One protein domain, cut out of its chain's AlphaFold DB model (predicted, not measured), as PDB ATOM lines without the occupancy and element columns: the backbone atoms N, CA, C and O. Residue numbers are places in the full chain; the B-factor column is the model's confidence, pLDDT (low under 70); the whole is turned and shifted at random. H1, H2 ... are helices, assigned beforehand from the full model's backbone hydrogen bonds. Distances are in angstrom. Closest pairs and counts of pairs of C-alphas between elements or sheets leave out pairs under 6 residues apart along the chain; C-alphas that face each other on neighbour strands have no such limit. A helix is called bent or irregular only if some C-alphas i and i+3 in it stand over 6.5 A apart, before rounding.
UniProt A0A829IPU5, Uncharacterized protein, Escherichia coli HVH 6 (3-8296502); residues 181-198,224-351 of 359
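Overview. This is residues 181 to 198 and 224 to 351 of the 359 residues of an uncharacterized protein of Escherichia coli HVH 6 (3-8296502) (UniProt A0A829IPU5). Picture a flat slab of mostly crossed helices: H2 and H3 make its middle, H6 packs on one side of them and the hairpin of H4 and H5 on the other, and H1 lies at the far edge, touching H4 alone. The printed part has 146 residues with six named helices, H1 to H6 in chain order, and no named strand; the class is all helix. It is compact, with a radius of gyration of the C-alphas of 16.5 A, and spans 50 by 46 by 21 A.

Arrangement. Start at H1, residues 181 to 198: it touches H4, residues 278 to 296, closest at the C-alphas of Ala 188 and Ala 293, 6.0 A apart. H2, residues 224 to 237, touches H3, residues 250 to 273, with residues 232 to 237 alone, the closest C-alphas being Ser 236 and Gly 259, 4.2 A. H3 touches H6, residues 320 to 344, at a steep tilt of 54 degrees, opposite ways, closest at C-alphas 264 and 326, 5.2 A. H4 and H5, residues 302 to 314, form a hairpin at a shallow tilt of 2 degrees, closest at C-alphas 283 and 311, 7.2 A. Every O i to N i+4 pair is within hydrogen-bond range in H1, H4 and H6; H2 has 8 of 10, H3 18 of 20, and H5 0 of 9, beside 8 of 10 O i to N i+3 pairs.

Along the chain. Find C-alpha 181 at (17.690, -20.846, 8.192), where H1 begins its 24.6 A. H3 covers 35.4 A, with a kink of 30 degrees near residue 258; H4 covers 27.4 A. H2 and H5 are irregular: C-alphas 232 and 235 are 7.7 A apart, 304 and 307 7.2 A. H6 runs 36.0 A to C-alpha 344 at (-4.070, -53.498, 2.963).

Size, cuts and confidence. Residues 199 to 223 are not printed; C-alphas 198 and 224 are 22.4 A apart. Residues 238 to 249 make the long link. Of the printed residues, 72 have pLDDT under 70, among them 181 to 198 and 338 to 351.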
ATOM      1  N   PRO A 181      18.475 -19.681   7.766       45.62
ATOM      2  CA  PRO A 181      17.690 -20.846   8.192       45.62
ATOM      3  C   PRO A 181      16.744 -20.522   9.353       45.62
ATOM      4  O   PRO A 181      15.612 -20.981   9.344       45.62
ATOM      5  N   ILE A 182      17.155 -19.667  10.298       44.41
ATOM      6  CA  ILE A 182      16.272 -19.184  11.372       44.41
ATOM      7  C   ILE A 182      15.175 -18.290  10.795       44.41
ATOM      8  O   ILE A 182      14.027 -18.430  11.183       44.41
ATOM      9  N   LEU A 183      15.489 -17.426   9.824       47.56
ATOM     10  CA  LEU A 183      14.482 -16.609   9.143       47.56
ATOM     11  C   LEU A 183      13.503 -17.471   8.329       47.56
ATOM     12  O   LEU A 183      12.315 -17.190   8.328       47.56
ATOM     13  N   LEU A 184      13.973 -18.536   7.675       51.72
ATOM     14  CA  LEU A 184      13.142 -19.512   6.962       51.72
ATOM     15  C   LEU A 184      12.258 -20.312   7.915       51.72
ATOM     16  O   LEU A 184      11.101 -20.535   7.588       51.72
ATOM     17  N   ILE A 185      12.776 -20.702   9.084       50.75
ATOM     18  CA  ILE A 185      11.983 -21.314  10.153       50.75
ATOM     19  C   ILE A 185      10.955 -20.303  10.650       50.75
ATOM     20  O   ILE A 185       9.783 -20.616  10.652       50.75
ATOM     21  N   ILE A 186      11.346 -19.074  10.986       50.66
ATOM     22  CA  ILE A 186      10.424 -18.032  11.449       50.66
ATOM     23  C   ILE A 186       9.345 -17.768  10.403       50.66
ATOM     24  O   ILE A 186       8.185 -17.752  10.771       50.66
ATOM     25  N   ILE A 187       9.687 -17.637   9.118       54.06
ATOM     26  CA  ILE A 187       8.722 -17.452   8.027       54.06
ATOM     27  C   ILE A 187       7.829 -18.686   7.884       54.06
ATOM     28  O   ILE A 187       6.619 -18.534   7.811       54.06
ATOM     29  N   ALA A 188       8.379 -19.901   7.870       52.50
ATOM     30  CA  ALA A 188       7.592 -21.121   7.712       52.50
ATOM     31  C   ALA A 188       6.686 -21.394   8.924       52.50
ATOM     32  O   ALA A 188       5.551 -21.816   8.740       52.50
ATOM     33  N   THR A 189       7.145 -21.098  10.141       50.03
ATOM     34  CA  THR A 189       6.385 -21.223  11.390       50.03
ATOM     35  C   THR A 189       5.351 -20.110  11.522       50.03
ATOM     36  O   THR A 189       4.219 -20.411  11.874       50.03
ATOM     37  N   LEU A 190       5.679 -18.855  11.175       48.88
ATOM     38  CA  LEU A 190       4.700 -17.763  11.082       48.88
ATOM     39  C   LEU A 190       3.639 -18.094  10.056       48.88
ATOM     40  O   LEU A 190       2.487 -17.824  10.306       48.88
ATOM     41  N   ILE A 191       4.002 -18.682   8.922       54.72
ATOM     42  CA  ILE A 191       3.047 -19.057   7.884       54.72
ATOM     43  C   ILE A 191       2.208 -20.254   8.314       54.72
ATOM     44  O   ILE A 191       1.007 -20.247   8.082       54.72
ATOM     45  N   ALA A 192       2.802 -21.261   8.952       48.84
ATOM     46  CA  ALA A 192       2.061 -22.385   9.506       48.84
ATOM     47  C   ALA A 192       1.087 -21.919  10.601       48.84
ATOM     48  O   ALA A 192      -0.046 -22.384  10.609       48.84
ATOM     49  N   SER A 193       1.488 -20.960  11.448       43.28
ATOM     50  CA  SER A 193       0.609 -20.291  12.419       43.28
ATOM     51  C   SER A 193      -0.436 -19.429  11.720       43.28
ATOM     52  O   SER A 193      -1.606 -19.600  11.995       43.28
ATOM     53  N   LEU A 194      -0.089 -18.593  10.742       46.12
ATOM     54  CA  LEU A 194      -1.051 -17.727  10.050       46.12
ATOM     55  C   LEU A 194      -2.095 -18.557   9.294       46.12
ATOM     56  O   LEU A 194      -3.274 -18.232   9.310       46.12
ATOM     57  N   ILE A 195      -1.685 -19.668   8.683       49.44
ATOM     58  CA  ILE A 195      -2.583 -20.644   8.059       49.44
ATOM     59  C   ILE A 195      -3.422 -21.370   9.128       49.44
ATOM     60  O   ILE A 195      -4.602 -21.603   8.898       49.44
ATOM     61  N   SER A 196      -2.856 -21.697  10.292       44.72
ATOM     62  CA  SER A 196      -3.556 -22.378  11.393       44.72
ATOM     63  C   SER A 196      -4.451 -21.468  12.241       44.72
ATOM     64  O   SER A 196      -5.370 -21.980  12.858       44.72
ATOM     65  N   ASP A 197      -4.207 -20.160  12.291       39.19
ATOM     66  CA  ASP A 197      -4.902 -19.192  13.151       39.19
ATOM     67  C   ASP A 197      -5.942 -18.390  12.353       39.19
ATOM     68  O   ASP A 197      -7.000 -18.027  12.870       39.19
ATOM     69  N   VAL A 198      -5.671 -18.126  11.067       41.78
ATOM     70  CA  VAL A 198      -6.585 -17.373  10.195       41.78
ATOM     71  C   VAL A 198      -7.602 -18.290   9.520       41.78
ATOM     72  O   VAL A 198      -8.742 -17.871   9.373       41.78
ATOM     73  N   TYR A 224       4.582 -37.336  13.415       59.66
ATOM     74  CA  TYR A 224       5.098 -36.357  12.433       59.66
ATOM     75  C   TYR A 224       6.028 -36.973  11.372       59.66
ATOM     76  O   TYR A 224       6.088 -36.503  10.236       59.66
ATOM     77  N   ILE A 225       6.723 -38.054  11.733       59.84
ATOM     78  CA  ILE A 225       7.557 -38.844  10.830       59.84
ATOM     79  C   ILE A 225       6.709 -39.438   9.697       59.84
ATOM     80  O   ILE A 225       7.077 -39.289   8.537       59.84
ATOM     81  N   LEU A 226       5.547 -40.026   9.995       60.72
ATOM     82  CA  LEU A 226       4.632 -40.551   8.978       60.72
ATOM     83  C   LEU A 226       4.084 -39.452   8.060       60.72
ATOM     84  O   LEU A 226       3.931 -39.704   6.870       60.72
ATOM     85  N   ARG A 227       3.860 -38.223   8.552       63.53
ATOM     86  CA  ARG A 227       3.483 -37.085   7.688       63.53
ATOM     87  C   ARG A 227       4.613 -36.657   6.756       63.53
ATOM     88  O   ARG A 227       4.369 -36.432   5.575       63.53
ATOM     89  N   ILE A 228       5.849 -36.588   7.255       68.88
ATOM     90  CA  ILE A 228       7.029 -36.293   6.427       68.88
ATOM     91  C   ILE A 228       7.185 -37.361   5.343       68.88
ATOM     92  O   ILE A 228       7.285 -37.029   4.163       68.88
ATOM     93  N   PHE A 229       7.148 -38.640   5.728       69.12
ATOM     94  CA  PHE A 229       7.212 -39.751   4.781       69.12
ATOM     95  C   PHE A 229       6.054 -39.691   3.783       69.12
ATOM     96  O   PHE A 229       6.300 -39.701   2.582       69.12
ATOM     97  N   GLY A 230       4.822 -39.517   4.259       66.75
ATOM     98  CA  GLY A 230       3.623 -39.426   3.434       66.75
ATOM     99  C   GLY A 230       3.621 -38.239   2.472       66.75
ATOM    100  O   GLY A 230       3.077 -38.366   1.383       66.75
ATOM    101  N   ASN A 231       4.248 -37.109   2.808       71.38
ATOM    102  CA  ASN A 231       4.409 -35.970   1.900       71.38
ATOM    103  C   ASN A 231       5.467 -36.230   0.822       71.38
ATOM    104  O   ASN A 231       5.274 -35.846  -0.331       71.38
ATOM    105  N   VAL A 232       6.564 -36.904   1.175       71.44
ATOM    106  CA  VAL A 232       7.655 -37.228   0.243       71.44
ATOM    107  C   VAL A 232       7.263 -38.358  -0.715       71.44
ATOM    108  O   VAL A 232       7.608 -38.299  -1.895       71.44
ATOM    109  N   THR A 233       6.530 -39.369  -0.242       70.81
ATOM    110  CA  THR A 233       6.119 -40.531  -1.048       70.81
ATOM    111  C   THR A 233       4.743 -40.369  -1.692       70.81
ATOM    112  O   THR A 233       4.409 -41.151  -2.576       70.81
ATOM    113  N   ASN A 234       3.954 -39.347  -1.321       66.31
ATOM    114  CA  ASN A 234       2.542 -39.208  -1.713       66.31
ATOM    115  C   ASN A 234       2.293 -39.470  -3.202       66.31
ATOM    116  O   ASN A 234       1.509 -40.339  -3.565       66.31
ATOM    117  N   PHE A 235       2.986 -38.749  -4.086       65.62
ATOM    118  CA  PHE A 235       2.767 -38.891  -5.528       65.62
ATOM    119  C   PHE A 235       3.241 -40.221  -6.076       65.62
ATOM    120  O   PHE A 235       2.695 -40.709  -7.058       65.62
ATOM    121  N   SER A 236       4.262 -40.804  -5.461       66.50
ATOM    122  CA  SER A 236       4.852 -42.025  -5.971       66.50
ATOM    123  C   SER A 236       4.088 -43.267  -5.509       66.50
ATOM    124  O   SER A 236       4.077 -44.256  -6.234       66.50
ATOM    125  N   SER A 237       3.397 -43.210  -4.363       64.94
ATOM    126  CA  SER A 237       2.754 -44.377  -3.747       64.94
ATOM    127  C   SER A 237       1.231 -44.308  -3.593       64.94
ATOM    128  O   SER A 237       0.625 -45.348  -3.369       64.94
ATOM    129  N   ARG A 238       0.592 -43.130  -3.676       61.59
ATOM    130  CA  ARG A 238      -0.840 -42.977  -3.328       61.59
ATOM    131  C   ARG A 238      -1.811 -43.561  -4.347       61.59
ATOM    132  O   ARG A 238      -2.920 -43.927  -3.975       61.59
ATOM    133  N   ASN A 239      -1.441 -43.596  -5.624       62.66
ATOM    134  CA  ASN A 239      -2.321 -44.159  -6.642       62.66
ATOM    135  C   ASN A 239      -2.026 -45.655  -6.837       62.66
ATOM    136  O   ASN A 239      -0.855 -46.045  -6.820       62.66
ATOM    137  N   PRO A 240      -3.055 -46.496  -7.041       61.66
ATOM    138  CA  PRO A 240      -2.847 -47.882  -7.443       61.66
ATOM    139  C   PRO A 240      -2.141 -47.926  -8.785       61.66
ATOM    140  O   PRO A 240      -2.597 -47.240  -9.696       61.66
ATOM    141  N   LEU A 241      -1.132 -48.782  -8.961       64.50
ATOM    142  CA  LEU A 241      -0.674 -49.161 -10.304       64.50
ATOM    143  C   LEU A 241      -1.800 -49.861 -11.090       64.50
ATOM    144  O   LEU A 241      -2.005 -49.578 -12.272       64.50
ATOM    145  N   ILE A 242      -2.529 -50.753 -10.416       65.81
ATOM    146  CA  ILE A 242      -3.638 -51.540 -10.960       65.81
ATOM    147  C   ILE A 242      -4.895 -51.185 -10.171       65.81
ATOM    148  O   ILE A 242      -4.889 -51.252  -8.945       65.81
ATOM    149  N   THR A 243      -5.950 -50.775 -10.868       63.22
ATOM    150  CA  THR A 243      -7.251 -50.484 -10.256       63.22
ATOM    151  C   THR A 243      -7.983 -51.768  -9.868       63.22
ATOM    152  O   THR A 243      -7.673 -52.846 -10.369       63.22
ATOM    153  N   ASP A 244      -9.043 -51.636  -9.076       60.62
ATOM    154  CA  ASP A 244      -9.909 -52.752  -8.660       60.62
ATOM    155  C   ASP A 244     -10.548 -53.509  -9.843       60.62
ATOM    156  O   ASP A 244     -10.993 -54.643  -9.702       60.62
ATOM    157  N   LYS A 245     -10.567 -52.901 -11.039       60.38
ATOM    158  CA  LYS A 245     -11.032 -53.510 -12.298       60.38
ATOM    159  C   LYS A 245      -9.905 -54.171 -13.106       60.38
ATOM    160  O   LYS A 245     -10.072 -54.396 -14.302       60.38
ATOM    161  N   SER A 246      -8.741 -54.413 -12.505       62.22
ATOM    162  CA  SER A 246      -7.546 -54.954 -13.172       62.22
ATOM    163  C   SER A 246      -7.040 -54.103 -14.348       62.22
ATOM    164  O   SER A 246      -6.392 -54.615 -15.259       62.22
ATOM    165  N   THR A 247      -7.318 -52.794 -14.347       60.22
ATOM    166  CA  THR A 247      -6.834 -51.869 -15.388       60.22
ATOM    167  C   THR A 247      -5.665 -51.031 -14.883       60.22
ATOM    168  O   THR A 247      -5.610 -50.672 -13.706       60.22
ATOM    169  N   LEU A 248      -4.725 -50.708 -15.776       58.31
ATOM    170  CA  LEU A 248      -3.608 -49.816 -15.468       58.31
ATOM    171  C   LEU A 248      -4.108 -48.400 -15.189       58.31
ATOM    172  O   LEU A 248      -4.844 -47.814 -15.985       58.31
ATOM    173  N   ASN A 249      -3.658 -47.826 -14.078       61.69
ATOM    174  CA  ASN A 249      -4.018 -46.470 -13.709       61.69
ATOM    175  C   ASN A 249      -3.074 -45.455 -14.374       61.69
ATOM    176  O   ASN A 249      -1.913 -45.306 -13.986       61.69
ATOM    177  N   ILE A 250      -3.583 -44.710 -15.356       59.81
ATOM    178  CA  ILE A 250      -2.828 -43.644 -16.040       59.81
ATOM    179  C   ILE A 250      -2.375 -42.576 -15.034       59.81
ATOM    180  O   ILE A 250      -1.252 -42.076 -15.104       59.81
ATOM    181  N   THR A 251      -3.212 -42.293 -14.036       61.12
ATOM    182  CA  THR A 251      -2.932 -41.335 -12.968       61.12
ATOM    183  C   THR A 251      -1.735 -41.769 -12.124       61.12
ATOM    184  O   THR A 251      -0.904 -40.932 -11.769       61.12
ATOM    185  N   PHE A 252      -1.575 -43.076 -11.874       63.34
ATOM    186  CA  PHE A 252      -0.356 -43.606 -11.262       63.34
ATOM    187  C   PHE A 252       0.859 -43.307 -12.131       63.34
ATOM    188  O   PHE A 252       1.759 -42.631 -11.653       63.34
ATOM    189  N   MET A 253       0.854 -43.696 -13.412       63.38
ATOM    190  CA  MET A 253       2.004 -43.482 -14.305       63.38
ATOM    191  C   MET A 253       2.454 -42.016 -14.358       63.38
ATOM    192  O   MET A 253       3.652 -41.727 -14.329       63.38
ATOM    193  N   CYS A 254       1.500 -41.084 -14.390       64.62
ATOM    194  CA  CYS A 254       1.797 -39.659 -14.397       64.62
ATOM    195  C   CYS A 254       2.369 -39.169 -13.060       64.62
ATOM    196  O   CYS A 254       3.385 -38.472 -13.041       64.62
ATOM    197  N   TYR A 255       1.767 -39.549 -11.932       65.00
ATOM    198  CA  TYR A 255       2.256 -39.126 -10.620       65.00
ATOM    199  C   TYR A 255       3.565 -39.812 -10.212       65.00
ATOM    200  O   TYR A 255       4.360 -39.209  -9.489       65.00
ATOM    201  N   THR A 256       3.850 -41.014 -10.725       70.69
ATOM    202  CA  THR A 256       5.094 -41.736 -10.448       70.69
ATOM    203  C   THR A 256       6.309 -40.926 -10.882       70.69
ATOM    204  O   THR A 256       7.244 -40.828 -10.103       70.69
ATOM    205  N   ILE A 257       6.319 -40.285 -12.056       73.75
ATOM    206  CA  ILE A 257       7.503 -39.540 -12.527       73.75
ATOM    207  C   ILE A 257       7.842 -38.389 -11.572       73.75
ATOM    208  O   ILE A 257       8.974 -38.286 -11.085       73.75
ATOM    209  N   THR A 258       6.865 -37.540 -11.244       74.00
ATOM    210  CA  THR A 258       7.099 -36.420 -10.326       74.00
ATOM    211  C   THR A 258       7.383 -36.909  -8.906       74.00
ATOM    212  O   THR A 258       8.327 -36.442  -8.271       74.00
ATOM    213  N   GLY A 259       6.621 -37.889  -8.416       75.62
ATOM    214  CA  GLY A 259       6.770 -38.437  -7.070       75.62
ATOM    215  C   GLY A 259       8.096 -39.152  -6.845       75.62
ATOM    216  O   GLY A 259       8.776 -38.884  -5.860       75.62
ATOM    217  N   VAL A 260       8.512 -40.003  -7.782       82.62
ATOM    218  CA  VAL A 260       9.826 -40.662  -7.766       82.62
ATOM    219  C   VAL A 260      10.927 -39.615  -7.775       82.62
ATOM    220  O   VAL A 260      11.921 -39.785  -7.076       82.62
ATOM    221  N   THR A 261      10.760 -38.507  -8.502       84.12
ATOM    222  CA  THR A 261      11.764 -37.437  -8.513       84.12
ATOM    223  C   THR A 261      11.843 -36.699  -7.171       84.12
ATOM    224  O   THR A 261      12.947 -36.415  -6.699       84.12
ATOM    225  N   ILE A 262      10.709 -36.436  -6.511       83.88
ATOM    226  CA  ILE A 262      10.672 -35.862  -5.153       83.88
ATOM    227  C   ILE A 262      11.337 -36.819  -4.153       83.88
ATOM    228  O   ILE A 262      12.227 -36.409  -3.407       83.88
ATOM    229  N   LEU A 263      10.986 -38.106  -4.187       86.44
ATOM    230  CA  LEU A 263      11.585 -39.128  -3.327       86.44
ATOM    231  C   LEU A 263      13.095 -39.274  -3.578       86.44
ATOM    232  O   LEU A 263      13.889 -39.302  -2.640       86.44
ATOM    233  N   SER A 264      13.516 -39.262  -4.841       88.94
ATOM    234  CA  SER A 264      14.935 -39.293  -5.214       88.94
ATOM    235  C   SER A 264      15.673 -38.082  -4.661       88.94
ATOM    236  O   SER A 264      16.763 -38.215  -4.114       88.94
ATOM    237  N   THR A 265      15.065 -36.901  -4.759       89.62
ATOM    238  CA  THR A 265      15.614 -35.651  -4.228       89.62
ATOM    239  C   THR A 265      15.786 -35.707  -2.713       89.62
ATOM    240  O   THR A 265      16.817 -35.275  -2.188       89.62
ATOM    241  N   PHE A 266      14.821 -36.298  -2.008       89.75
ATOM    242  CA  PHE A 266      14.912 -36.540  -0.574       89.75
ATOM    243  C   PHE A 266      16.103 -37.451  -0.233       89.75
ATOM    244  O   PHE A 266      16.957 -37.069   0.567       89.75
ATOM    245  N   LEU A 267      16.230 -38.606  -0.897       90.00
ATOM    246  CA  LEU A 267      17.332 -39.557  -0.675       90.00
ATOM    247  C   LEU A 267      18.709 -38.949  -0.995       90.00
ATOM    248  O   LEU A 267      19.669 -39.111  -0.239       90.00
ATOM    249  N   LEU A 268      18.802 -38.197  -2.092       91.69
ATOM    250  CA  LEU A 268      20.007 -37.470  -2.486       91.69
ATOM    251  C   LEU A 268      20.394 -36.406  -1.447       91.69
ATOM    252  O   LEU A 268      21.576 -36.245  -1.140       91.69
ATOM    253  N   SER A 269      19.409 -35.739  -0.844       90.19
ATOM    254  CA  SER A 269      19.638 -34.756   0.219       90.19
ATOM    255  C   SER A 269      20.192 -35.404   1.494       90.19
ATOM    256  O   SER A 269      21.072 -34.813   2.122       90.19
ATOM    257  N   ILE A 270      19.776 -36.637   1.834       90.38
ATOM    258  CA  ILE A 270      20.364 -37.424   2.941       90.38
ATOM    259  C   ILE A 270      21.849 -37.684   2.675       90.38
ATOM    260  O   ILE A 270      22.685 -37.477   3.555       90.38
ATOM    261  N   LYS A 271      22.196 -38.107   1.453       90.12
ATOM    262  CA  LYS A 271      23.598 -38.318   1.065       90.12
ATOM    263  C   LYS A 271      24.405 -37.020   1.182       90.12
ATOM    264  O   LYS A 271      25.508 -37.035   1.725       90.12
ATOM    265  N   ALA A 272      23.850 -35.903   0.716       88.75
ATOM    266  CA  ALA A 272      24.520 -34.605   0.718       88.75
ATOM    267  C   ALA A 272      24.772 -34.023   2.129       88.75
ATOM    268  O   ALA A 272      25.746 -33.288   2.301       88.75
ATOM    269  N   ILE A 273      24.015 -34.430   3.165       87.62
ATOM    270  CA  ILE A 273      24.340 -34.109   4.576       87.62
ATOM    271  C   ILE A 273      25.717 -34.649   4.974       87.62
ATOM    272  O   ILE A 273      26.424 -34.024   5.759       87.62
ATOM    273  N   ARG A 274      26.107 -35.812   4.449       87.94
ATOM    274  CA  ARG A 274      27.379 -36.467   4.784       87.94
ATOM    275  C   ARG A 274      28.532 -36.016   3.887       87.94
ATOM    276  O   ARG A 274      29.593 -36.631   3.908       87.94
ATOM    277  N   SER A 275      28.327 -34.997   3.052       88.88
ATOM    278  CA  SER A 275      29.360 -34.554   2.121       88.88
ATOM    279  C   SER A 275      30.415 -33.677   2.797       88.88
ATOM    280  O   SER A 275      30.131 -32.925   3.729       88.88
ATOM    281  N   ASN A 276      31.626 -33.689   2.238       86.94
ATOM    282  CA  ASN A 276      32.710 -32.796   2.653       86.94
ATOM    283  C   ASN A 276      32.495 -31.337   2.199       86.94
ATOM    284  O   ASN A 276      33.204 -30.430   2.639       86.94
ATOM    285  N   TYR A 277      31.524 -31.076   1.318       84.81
ATOM    286  CA  TYR A 277      31.218 -29.732   0.844       84.81
ATOM    287  C   TYR A 277      30.249 -29.035   1.797       84.81
ATOM    288  O   TYR A 277      29.065 -29.367   1.869       84.81
ATOM    289  N   LYS A 278      30.724 -27.971   2.457       82.38
ATOM    290  CA  LYS A 278      29.889 -27.128   3.334       82.38
ATOM    291  C   LYS A 278      28.641 -26.582   2.628       82.38
ATOM    292  O   LYS A 278      27.638 -26.362   3.292       82.38
ATOM    293  N   SER A 279      28.695 -26.331   1.316       81.38
ATOM    294  CA  SER A 279      27.530 -25.890   0.531       81.38
ATOM    295  C   SER A 279      26.427 -26.939   0.498       81.38
ATOM    296  O   SER A 279      25.264 -26.604   0.689       81.38
ATOM    297  N   ASP A 280      26.796 -28.198   0.300       84.31
ATOM    298  CA  ASP A 280      25.845 -29.276   0.060       84.31
ATOM    299  C   ASP A 280      25.114 -29.625   1.353       84.31
ATOM    300  O   ASP A 280      23.890 -29.664   1.374       84.31
ATOM    301  N   VAL A 281      25.858 -29.726   2.462       82.94
ATOM    302  CA  VAL A 281      25.289 -29.949   3.802       82.94
ATOM    303  C   VAL A 281      24.260 -28.871   4.144       82.94
ATOM    304  O   VAL A 281      23.197 -29.161   4.688       82.94
ATOM    305  N   ARG A 282      24.549 -27.615   3.792       77.44
ATOM    306  CA  ARG A 282      23.661 -26.480   4.054       77.44
ATOM    307  C   ARG A 282      22.386 -26.518   3.223       77.44
ATOM    308  O   ARG A 282      21.311 -26.294   3.774       77.44
ATOM    309  N   ILE A 283      22.509 -26.770   1.921       80.88
ATOM    310  CA  ILE A 283      21.356 -26.878   1.020       80.88
ATOM    311  C   ILE A 283      20.470 -28.043   1.479       80.88
ATOM    312  O   ILE A 283      19.263 -27.856   1.622       80.88
ATOM    313  N   SER A 284      21.068 -29.185   1.837       85.06
ATOM    314  CA  SER A 284      20.344 -30.325   2.404       85.06
ATOM    315  C   SER A 284      19.625 -29.964   3.696       85.06
ATOM    316  O   SER A 284      18.445 -30.263   3.842       85.06
ATOM    317  N   PHE A 285      20.297 -29.296   4.636       81.62
ATOM    318  CA  PHE A 285      19.674 -28.905   5.898       81.62
ATOM    319  C   PHE A 285      18.471 -27.978   5.675       81.62
ATOM    320  O   PHE A 285      17.421 -28.182   6.275       81.62
ATOM    321  N   CYS A 286      18.579 -27.018   4.751       77.62
ATOM    322  CA  CYS A 286      17.458 -26.150   4.386       77.62
ATOM    323  C   CYS A 286      16.309 -26.932   3.732       77.62
ATOM    324  O   CYS A 286      15.149 -26.691   4.059       77.62
ATOM    325  N   TYR A 287      16.617 -27.891   2.855       84.44
ATOM    326  CA  TYR A 287      15.624 -28.792   2.266       84.44
ATOM    327  C   TYR A 287      14.848 -29.565   3.346       84.44
ATOM    328  O   TYR A 287      13.616 -29.603   3.314       84.44
ATOM    329  N   PHE A 288      15.546 -30.139   4.334       82.94
ATOM    330  CA  PHE A 288      14.898 -30.863   5.430       82.94
ATOM    331  C   PHE A 288      14.077 -29.942   6.326       82.94
ATOM    332  O   PHE A 288      12.961 -30.303   6.679       82.94
ATOM    333  N   LEU A 289      14.576 -28.745   6.642       76.69
ATOM    334  CA  LEU A 289      13.818 -27.760   7.415       76.69
ATOM    335  C   LEU A 289      12.516 -27.359   6.721       76.69
ATOM    336  O   LEU A 289      11.482 -27.329   7.380       76.69
ATOM    337  N   ILE A 290      12.545 -27.103   5.408       76.31
ATOM    338  CA  ILE A 290      11.323 -26.848   4.635       76.31
ATOM    339  C   ILE A 290      10.407 -28.070   4.718       76.31
ATOM    340  O   ILE A 290       9.252 -27.947   5.101       76.31
ATOM    341  N   THR A 291      10.920 -29.266   4.441       78.56
ATOM    342  CA  THR A 291      10.102 -30.489   4.469       78.56
ATOM    343  C   THR A 291       9.422 -30.693   5.832       78.56
ATOM    344  O   THR A 291       8.238 -31.018   5.886       78.56
ATOM    345  N   ILE A 292      10.143 -30.457   6.934       74.44
ATOM    346  CA  ILE A 292       9.626 -30.558   8.305       74.44
ATOM    347  C   ILE A 292       8.590 -29.470   8.574       74.44
ATOM    348  O   ILE A 292       7.460 -29.803   8.914       74.44
ATOM    349  N   ALA A 293       8.945 -28.194   8.394       69.38
ATOM    350  CA  ALA A 293       8.068 -27.067   8.711       69.38
ATOM    351  C   ALA A 293       6.730 -27.164   7.971       69.38
ATOM    352  O   ALA A 293       5.671 -26.895   8.531       69.38
ATOM    353  N   PHE A 294       6.776 -27.633   6.727       69.12
ATOM    354  CA  PHE A 294       5.590 -27.793   5.909       69.12
ATOM    355  C   PHE A 294       4.793 -29.067   6.231       69.12
ATOM    356  O   PHE A 294       3.586 -29.093   6.028       69.12
ATOM    357  N   SER A 295       5.424 -30.100   6.794       68.81
ATOM    358  CA  SER A 295       4.723 -31.307   7.261       68.81
ATOM    359  C   SER A 295       4.057 -31.134   8.634       68.81
ATOM    360  O   SER A 295       3.284 -32.001   9.047       68.81
ATOM    361  N   ILE A 296       4.333 -30.028   9.341       65.06
ATOM    362  CA  ILE A 296       3.640 -29.667  10.588       65.06
ATOM    363  C   ILE A 296       2.188 -29.272  10.293       65.06
ATOM    364  O   ILE A 296       1.285 -29.693  11.015       65.06
ATOM    365  N   SER A 297       1.940 -28.527   9.210       58.75
ATOM    366  CA  SER A 297       0.580 -28.138   8.833       58.75
ATOM    367  C   SER A 297      -0.098 -29.236   8.001       58.75
ATOM    368  O   SER A 297       0.406 -29.583   6.932       58.75
ATOM    369  N   PRO A 298      -1.276 -29.742   8.410       54.53
ATOM    370  CA  PRO A 298      -2.044 -30.705   7.616       54.53
ATOM    371  C   PRO A 298      -2.609 -30.097   6.320       54.53
ATOM    372  O   PRO A 298      -3.061 -30.819   5.435       54.53
ATOM    373  N   LEU A 299      -2.570 -28.769   6.192       52.00
ATOM    374  CA  LEU A 299      -3.140 -28.019   5.073       52.00
ATOM    375  C   LEU A 299      -2.199 -27.946   3.868       52.00
ATOM    376  O   LEU A 299      -2.605 -27.598   2.758       52.00
ATOM    377  N   ILE A 300      -0.933 -28.300   4.070       58.34
ATOM    378  CA  ILE A 300       0.055 -28.317   3.008       58.34
ATOM    379  C   ILE A 300      -0.036 -29.660   2.296       58.34
ATOM    380  O   ILE A 300       0.331 -30.712   2.811       58.34
ATOM    381  N   GLN A 301      -0.501 -29.599   1.054       61.69
ATOM    382  CA  GLN A 301      -0.600 -30.768   0.196       61.69
ATOM    383  C   GLN A 301       0.785 -31.151  -0.333       61.69
ATOM    384  O   GLN A 301       1.580 -30.287  -0.698       61.69
ATOM    385  N   ALA A 302       1.040 -32.451  -0.491       63.31
ATOM    386  CA  ALA A 302       2.320 -32.964  -0.980       63.31
ATOM    387  C   ALA A 302       2.808 -32.301  -2.288       63.31
ATOM    388  O   ALA A 302       4.012 -32.138  -2.479       63.31
ATOM    389  N   ARG A 303       1.902 -31.862  -3.189       67.06
ATOM    390  CA  ARG A 303       2.260 -31.177  -4.469       67.06
ATOM    391  C   ARG A 303       3.047 -29.908  -4.257       67.06
ATOM    392  O   ARG A 303       3.782 -29.495  -5.148       67.06
ATOM    393  N   TYR A 304       2.920 -29.309  -3.083       70.50
ATOM    394  CA  TYR A 304       3.622 -28.086  -2.750       70.50
ATOM    395  C   TYR A 304       5.137 -28.348  -2.666       70.50
ATOM    396  O   TYR A 304       5.916 -27.437  -2.903       70.50
ATOM    397  N   MET A 305       5.579 -29.602  -2.494       74.81
ATOM    398  CA  MET A 305       6.998 -29.988  -2.503       74.81
ATOM    399  C   MET A 305       7.641 -30.045  -3.899       74.81
ATOM    400  O   MET A 305       8.864 -30.149  -3.990       74.81
ATOM    401  N   ALA A 306       6.873 -29.953  -4.993       76.00
ATOM    402  CA  ALA A 306       7.402 -30.049  -6.360       76.00
ATOM    403  C   ALA A 306       8.580 -29.093  -6.673       76.00
ATOM    404  O   ALA A 306       9.523 -29.526  -7.340       76.00
ATOM    405  N   PRO A 307       8.625 -27.842  -6.169       76.06
ATOM    406  CA  PRO A 307       9.768 -26.953  -6.374       76.06
ATOM    407  C   PRO A 307      11.094 -27.483  -5.833       76.06
ATOM    408  O   PRO A 307      12.160 -27.119  -6.333       76.06
ATOM    409  N   LEU A 308      11.049 -28.355  -4.823       79.56
ATOM    410  CA  LEU A 308      12.248 -28.866  -4.177       79.56
ATOM    411  C   LEU A 308      13.052 -29.819  -5.073       79.56
ATOM    412  O   LEU A 308      14.238 -30.011  -4.817       79.56
ATOM    413  N   ILE A 309      12.460 -30.323  -6.164       81.50
ATOM    414  CA  ILE A 309      13.113 -31.147  -7.201       81.50
ATOM    415  C   ILE A 309      14.369 -30.474  -7.784       81.50
ATOM    416  O   ILE A 309      15.241 -31.142  -8.336       81.50
ATOM    417  N   LEU A 310      14.502 -29.151  -7.652       78.88
ATOM    418  CA  LEU A 310      15.672 -28.413  -8.122       78.88
ATOM    419  C   LEU A 310      16.901 -28.553  -7.221       78.88
ATOM    420  O   LEU A 310      18.018 -28.385  -7.712       78.88
ATOM    421  N   MET A 311      16.729 -28.855  -5.929       80.06
ATOM    422  CA  MET A 311      17.827 -28.864  -4.953       80.06
ATOM    423  C   MET A 311      19.011 -29.759  -5.357       80.06
ATOM    424  O   MET A 311      20.149 -29.298  -5.246       80.06
ATOM    425  N   PRO A 312      18.805 -30.971  -5.919       80.19
ATOM    426  CA  PRO A 312      19.901 -31.836  -6.329       80.19
ATOM    427  C   PRO A 312      20.834 -31.241  -7.374       80.19
ATOM    428  O   PRO A 312      22.003 -31.610  -7.422       80.19
ATOM    429  N   THR A 313      20.349 -30.298  -8.187       79.06
ATOM    430  CA  THR A 313      21.164 -29.650  -9.226       79.06
ATOM    431  C   THR A 313      22.254 -28.738  -8.656       79.06
ATOM    432  O   THR A 313      23.164 -28.350  -9.386       79.06
ATOM    433  N   PHE A 314      22.184 -28.416  -7.361       78.12
ATOM    434  CA  PHE A 314      23.131 -27.542  -6.670       78.12
ATOM    435  C   PHE A 314      24.127 -28.299  -5.785       78.12
ATOM    436  O   PHE A 314      25.076 -27.686  -5.289       78.12
ATOM    437  N   TYR A 315      23.950 -29.609  -5.593       83.75
ATOM    438  CA  TYR A 315      24.887 -30.418  -4.819       83.75
ATOM    439  C   TYR A 315      26.131 -30.756  -5.644       83.75
ATOM    440  O   TYR A 315      26.043 -31.329  -6.729       83.75
ATOM    441  N   LYS A 316      27.312 -30.454  -5.103       84.31
ATOM    442  CA  LYS A 316      28.602 -30.768  -5.733       84.31
ATOM    443  C   LYS A 316      28.994 -32.233  -5.563       84.31
ATOM    444  O   LYS A 316      29.702 -32.780  -6.402       84.31
ATOM    445  N   CYS A 317      28.545 -32.877  -4.489       86.50
ATOM    446  CA  CYS A 317      28.883 -34.258  -4.159       86.50
ATOM    447  C   CYS A 317      28.085 -35.311  -4.937       86.50
ATOM    448  O   CYS A 317      28.328 -36.506  -4.755       86.50
ATOM    449  N   ILE A 318      27.094 -34.901  -5.733       88.12
ATOM    450  CA  ILE A 318      26.164 -35.821  -6.388       88.12
ATOM    451  C   ILE A 318      26.590 -36.060  -7.829       88.12
ATOM    452  O   ILE A 318      26.600 -35.161  -8.665       88.12
ATOM    453  N   SER A 319      26.928 -37.315  -8.121       86.62
ATOM    454  CA  SER A 319      27.252 -37.757  -9.472       86.62
ATOM    455  C   SER A 319      25.994 -38.162 -10.248       86.62
ATOM    456  O   SER A 319      24.961 -38.503  -9.672       86.62
ATOM    457  N   LYS A 320      26.093 -38.233 -11.583       83.75
ATOM    458  CA  LYS A 320      25.014 -38.781 -12.431       83.75
ATOM    459  C   LYS A 320      24.637 -40.216 -12.048       83.75
ATOM    460  O   LYS A 320      23.469 -40.584 -12.129       83.75
ATOM    461  N   LYS A 321      25.624 -41.013 -11.617       84.94
ATOM    462  CA  LYS A 321      25.414 -42.386 -11.144       84.94
ATOM    463  C   LYS A 321      24.537 -42.404  -9.892       84.94
ATOM    464  O   LYS A 321      23.638 -43.229  -9.805       84.94
ATOM    465  N   ASP A 322      24.755 -41.472  -8.968       86.31
ATOM    466  CA  ASP A 322      23.941 -41.359  -7.753       86.31
ATOM    467  C   ASP A 322      22.496 -40.990  -8.067       86.31
ATOM    468  O   ASP A 322      21.582 -41.609  -7.534       86.31
ATOM    469  N   VAL A 323      22.292 -40.026  -8.973       84.75
ATOM    470  CA  VAL A 323      20.948 -39.644  -9.432       84.75
ATOM    471  C   VAL A 323      20.222 -40.857 -10.007       84.75
ATOM    472  O   VAL A 323      19.090 -41.126  -9.622       84.75
ATOM    473  N   PHE A 324      20.888 -41.625 -10.873       82.50
ATOM    474  CA  PHE A 324      20.307 -42.826 -11.468       82.50
ATOM    475  C   PHE A 324      19.962 -43.896 -10.422       82.50
ATOM    476  O   PHE A 324      18.850 -44.416 -10.427       82.50
ATOM    477  N   ILE A 325      20.881 -44.197  -9.496       84.38
ATOM    478  CA  ILE A 325      20.653 -45.194  -8.438       84.38
ATOM    479  C   ILE A 325      19.480 -44.775  -7.546       84.38
ATOM    480  O   ILE A 325      18.582 -45.579  -7.306       84.38
ATOM    481  N   CYS A 326      19.453 -43.522  -7.084       87.88
ATOM    482  CA  CYS A 326      18.368 -43.017  -6.244       87.88
ATOM    483  C   CYS A 326      17.025 -43.010  -6.980       87.88
ATOM    484  O   CYS A 326      16.006 -43.327  -6.368       87.88
ATOM    485  N   TYR A 327      17.021 -42.710  -8.280       85.25
ATOM    486  CA  TYR A 327      15.818 -42.759  -9.108       85.25
ATOM    487  C   TYR A 327      15.265 -44.178  -9.241       85.25
ATOM    488  O   TYR A 327      14.089 -44.409  -8.962       85.25
ATOM    489  N   MET A 328      16.116 -45.154  -9.567       82.62
ATOM    490  CA  MET A 328      15.701 -46.557  -9.664       82.62
ATOM    491  C   MET A 328      15.240 -47.121  -8.315       82.62
ATOM    492  O   MET A 328      14.213 -47.796  -8.249       82.62
ATOM    493  N   ALA A 329      15.940 -46.791  -7.224       84.81
ATOM    494  CA  ALA A 329      15.521 -47.170  -5.876       84.81
ATOM    495  C   ALA A 329      14.147 -46.575  -5.524       84.81
ATOM    496  O   ALA A 329      13.291 -47.265  -4.977       84.81
ATOM    497  N   SER A 330      13.909 -45.315  -5.892       86.31
ATOM    498  CA  SER A 330      12.634 -44.635  -5.661       86.31
ATOM    499  C   SER A 330      11.488 -45.278  -6.446       86.31
ATOM    500  O   SER A 330      10.405 -45.434  -5.888       86.31
ATOM    501  N   ILE A 331      11.711 -45.712  -7.695       82.25
ATOM    502  CA  ILE A 331      10.721 -46.489  -8.466       82.25
ATOM    503  C   ILE A 331      10.373 -47.778  -7.727       82.25
ATOM    504  O   ILE A 331       9.198 -48.071  -7.518       82.25
ATOM    505  N   PHE A 332      11.389 -48.530  -7.305       82.56
ATOM    506  CA  PHE A 332      11.191 -49.814  -6.640       82.56
ATOM    507  C   PHE A 332      10.399 -49.668  -5.334       82.56
ATOM    508  O   PHE A 332       9.405 -50.365  -5.134       82.56
ATOM    509  N   ILE A 333      10.772 -48.696  -4.492       81.00
ATOM    510  CA  ILE A 333      10.038 -48.356  -3.263       81.00
ATOM    511  C   ILE A 333       8.586 -47.983  -3.584       81.00
ATOM    512  O   ILE A 333       7.668 -48.433  -2.906       81.00
ATOM    513  N   SER A 334       8.366 -47.192  -4.633       77.00
ATOM    514  CA  SER A 334       7.031 -46.721  -5.021       77.00
ATOM    515  C   SER A 334       6.117 -47.857  -5.475       77.00
ATOM    516  O   SER A 334       4.955 -47.896  -5.079       77.00
ATOM    517  N   ILE A 335       6.647 -48.810  -6.246       77.38
ATOM    518  CA  ILE A 335       5.912 -50.010  -6.667       77.38
ATOM    519  C   ILE A 335       5.560 -50.871  -5.451       77.38
ATOM    520  O   ILE A 335       4.403 -51.257  -5.305       77.38
ATOM    521  N   ILE A 336       6.521 -51.130  -4.555       78.06
ATOM    522  CA  ILE A 336       6.277 -51.920  -3.337       78.06
ATOM    523  C   ILE A 336       5.200 -51.269  -2.472       78.06
ATOM    524  O   ILE A 336       4.270 -51.948  -2.048       78.06
ATOM    525  N   LEU A 337       5.302 -49.960  -2.227       72.00
ATOM    526  CA  LEU A 337       4.318 -49.242  -1.422       72.00
ATOM    527  C   LEU A 337       2.938 -49.259  -2.081       72.00
ATOM    528  O   LEU A 337       1.958 -49.512  -1.392       72.00
ATOM    529  N   SER A 338       2.852 -49.046  -3.399       68.44
ATOM    530  CA  SER A 338       1.580 -49.118  -4.132       68.44
ATOM    531  C   SER A 338       0.937 -50.506  -4.000       68.44
ATOM    532  O   SER A 338      -0.241 -50.603  -3.671       68.44
ATOM    533  N   LEU A 339       1.712 -51.588  -4.151       69.94
ATOM    534  CA  LEU A 339       1.227 -52.961  -3.950       69.94
ATOM    535  C   LEU A 339       0.789 -53.225  -2.501       69.94
ATOM    536  O   LEU A 339      -0.221 -53.889  -2.279       69.94
ATOM    537  N   LEU A 340       1.513 -52.684  -1.517       66.94
ATOM    538  CA  LEU A 340       1.154 -52.792  -0.104       66.94
ATOM    539  C   LEU A 340      -0.163 -52.058   0.198       66.94
ATOM    540  O   LEU A 340      -0.999 -52.591   0.922       66.94
ATOM    541  N   TYR A 341      -0.381 -50.874  -0.387       63.47
ATOM    542  CA  TYR A 341      -1.649 -50.146  -0.275       63.47
ATOM    543  C   TYR A 341      -2.819 -50.938  -0.869       63.47
ATOM    544  O   TYR A 341      -3.877 -50.985  -0.244       63.47
ATOM    545  N   VAL A 342      -2.615 -51.614  -2.013       61.38
ATOM    546  CA  VAL A 342      -3.611 -52.554  -2.568       61.38
ATOM    547  C   VAL A 342      -3.913 -53.673  -1.582       61.38
ATOM    548  O   VAL A 342      -5.075 -53.924  -1.279       61.38
ATOM    549  N   TYR A 343      -2.877 -54.332  -1.066       64.44
ATOM    550  CA  TYR A 343      -3.036 -55.478  -0.174       64.44
ATOM    551  C   TYR A 343      -3.760 -55.125   1.133       64.44
ATOM    552  O   TYR A 343      -4.577 -55.904   1.615       64.44
ATOM    553  N   LEU A 344      -3.479 -53.948   1.701       60.34
ATOM    554  CA  LEU A 344      -4.070 -53.498   2.963       60.34
ATOM    555  C   LEU A 344      -5.491 -52.928   2.812       60.34
ATOM    556  O   LEU A 344      -6.122 -52.635   3.822       60.34
ATOM    557  N   GLY A 345      -5.984 -52.718   1.586       53.44
ATOM    558  CA  GLY A 345      -7.297 -52.109   1.347       53.44
ATOM    559  C   GLY A 345      -7.405 -50.644   1.790       53.44
ATOM    560  O   GLY A 345      -8.502 -50.100   1.846       53.44
ATOM    561  N   VAL A 346      -6.281 -49.979   2.087       51.94
ATOM    562  CA  VAL A 346      -6.220 -48.569   2.522       51.94
ATOM    563  C   VAL A 346      -6.182 -47.664   1.288       51.94
ATOM    564  O   VAL A 346      -5.274 -46.850   1.104       51.94
ATOM    565  N   TYR A 347      -7.148 -47.849   0.391       51.47
ATOM    566  CA  TYR A 347      -7.380 -46.898  -0.685       51.47
ATOM    567  C   TYR A 347      -8.192 -45.733  -0.137       51.47
ATOM    568  O   TYR A 347      -9.170 -45.973   0.571       51.47
ATOM    569  N   PRO A 348      -7.856 -44.468  -0.456       45.84
ATOM    570  CA  PRO A 348      -8.864 -43.432  -0.331       45.84
ATOM    571  C   PRO A 348     -10.073 -43.895  -1.143       45.84
ATOM    572  O   PRO A 348      -9.937 -44.136  -2.347       45.84
ATOM    573  N   GLU A 349     -11.226 -44.045  -0.484       39.09
ATOM    574  CA  GLU A 349     -12.490 -44.243  -1.182       39.09
ATOM    575  C   GLU A 349     -12.548 -43.201  -2.296       39.09
ATOM    576  O   GLU A 349     -12.347 -41.998  -2.058       39.09
ATOM    577  N   LYS A 350     -12.747 -43.661  -3.539       41.78
ATOM    578  CA  LYS A 350     -13.072 -42.741  -4.625       41.78
ATOM    579  C   LYS A 350     -14.225 -41.898  -4.099       41.78
ATOM    580  O   LYS A 350     -15.205 -42.460  -3.613       41.78
ATOM    581  N   ALA A 351     -14.085 -40.572  -4.147       36.34
ATOM    582  CA  ALA A 351     -15.224 -39.711  -3.864       36.34
ATOM    583  C   ALA A 351     -16.403 -40.264  -4.682       36.34
ATOM    584  O   ALA A 351     -16.177 -40.587  -5.856       36.34
TER     585      ALA A 351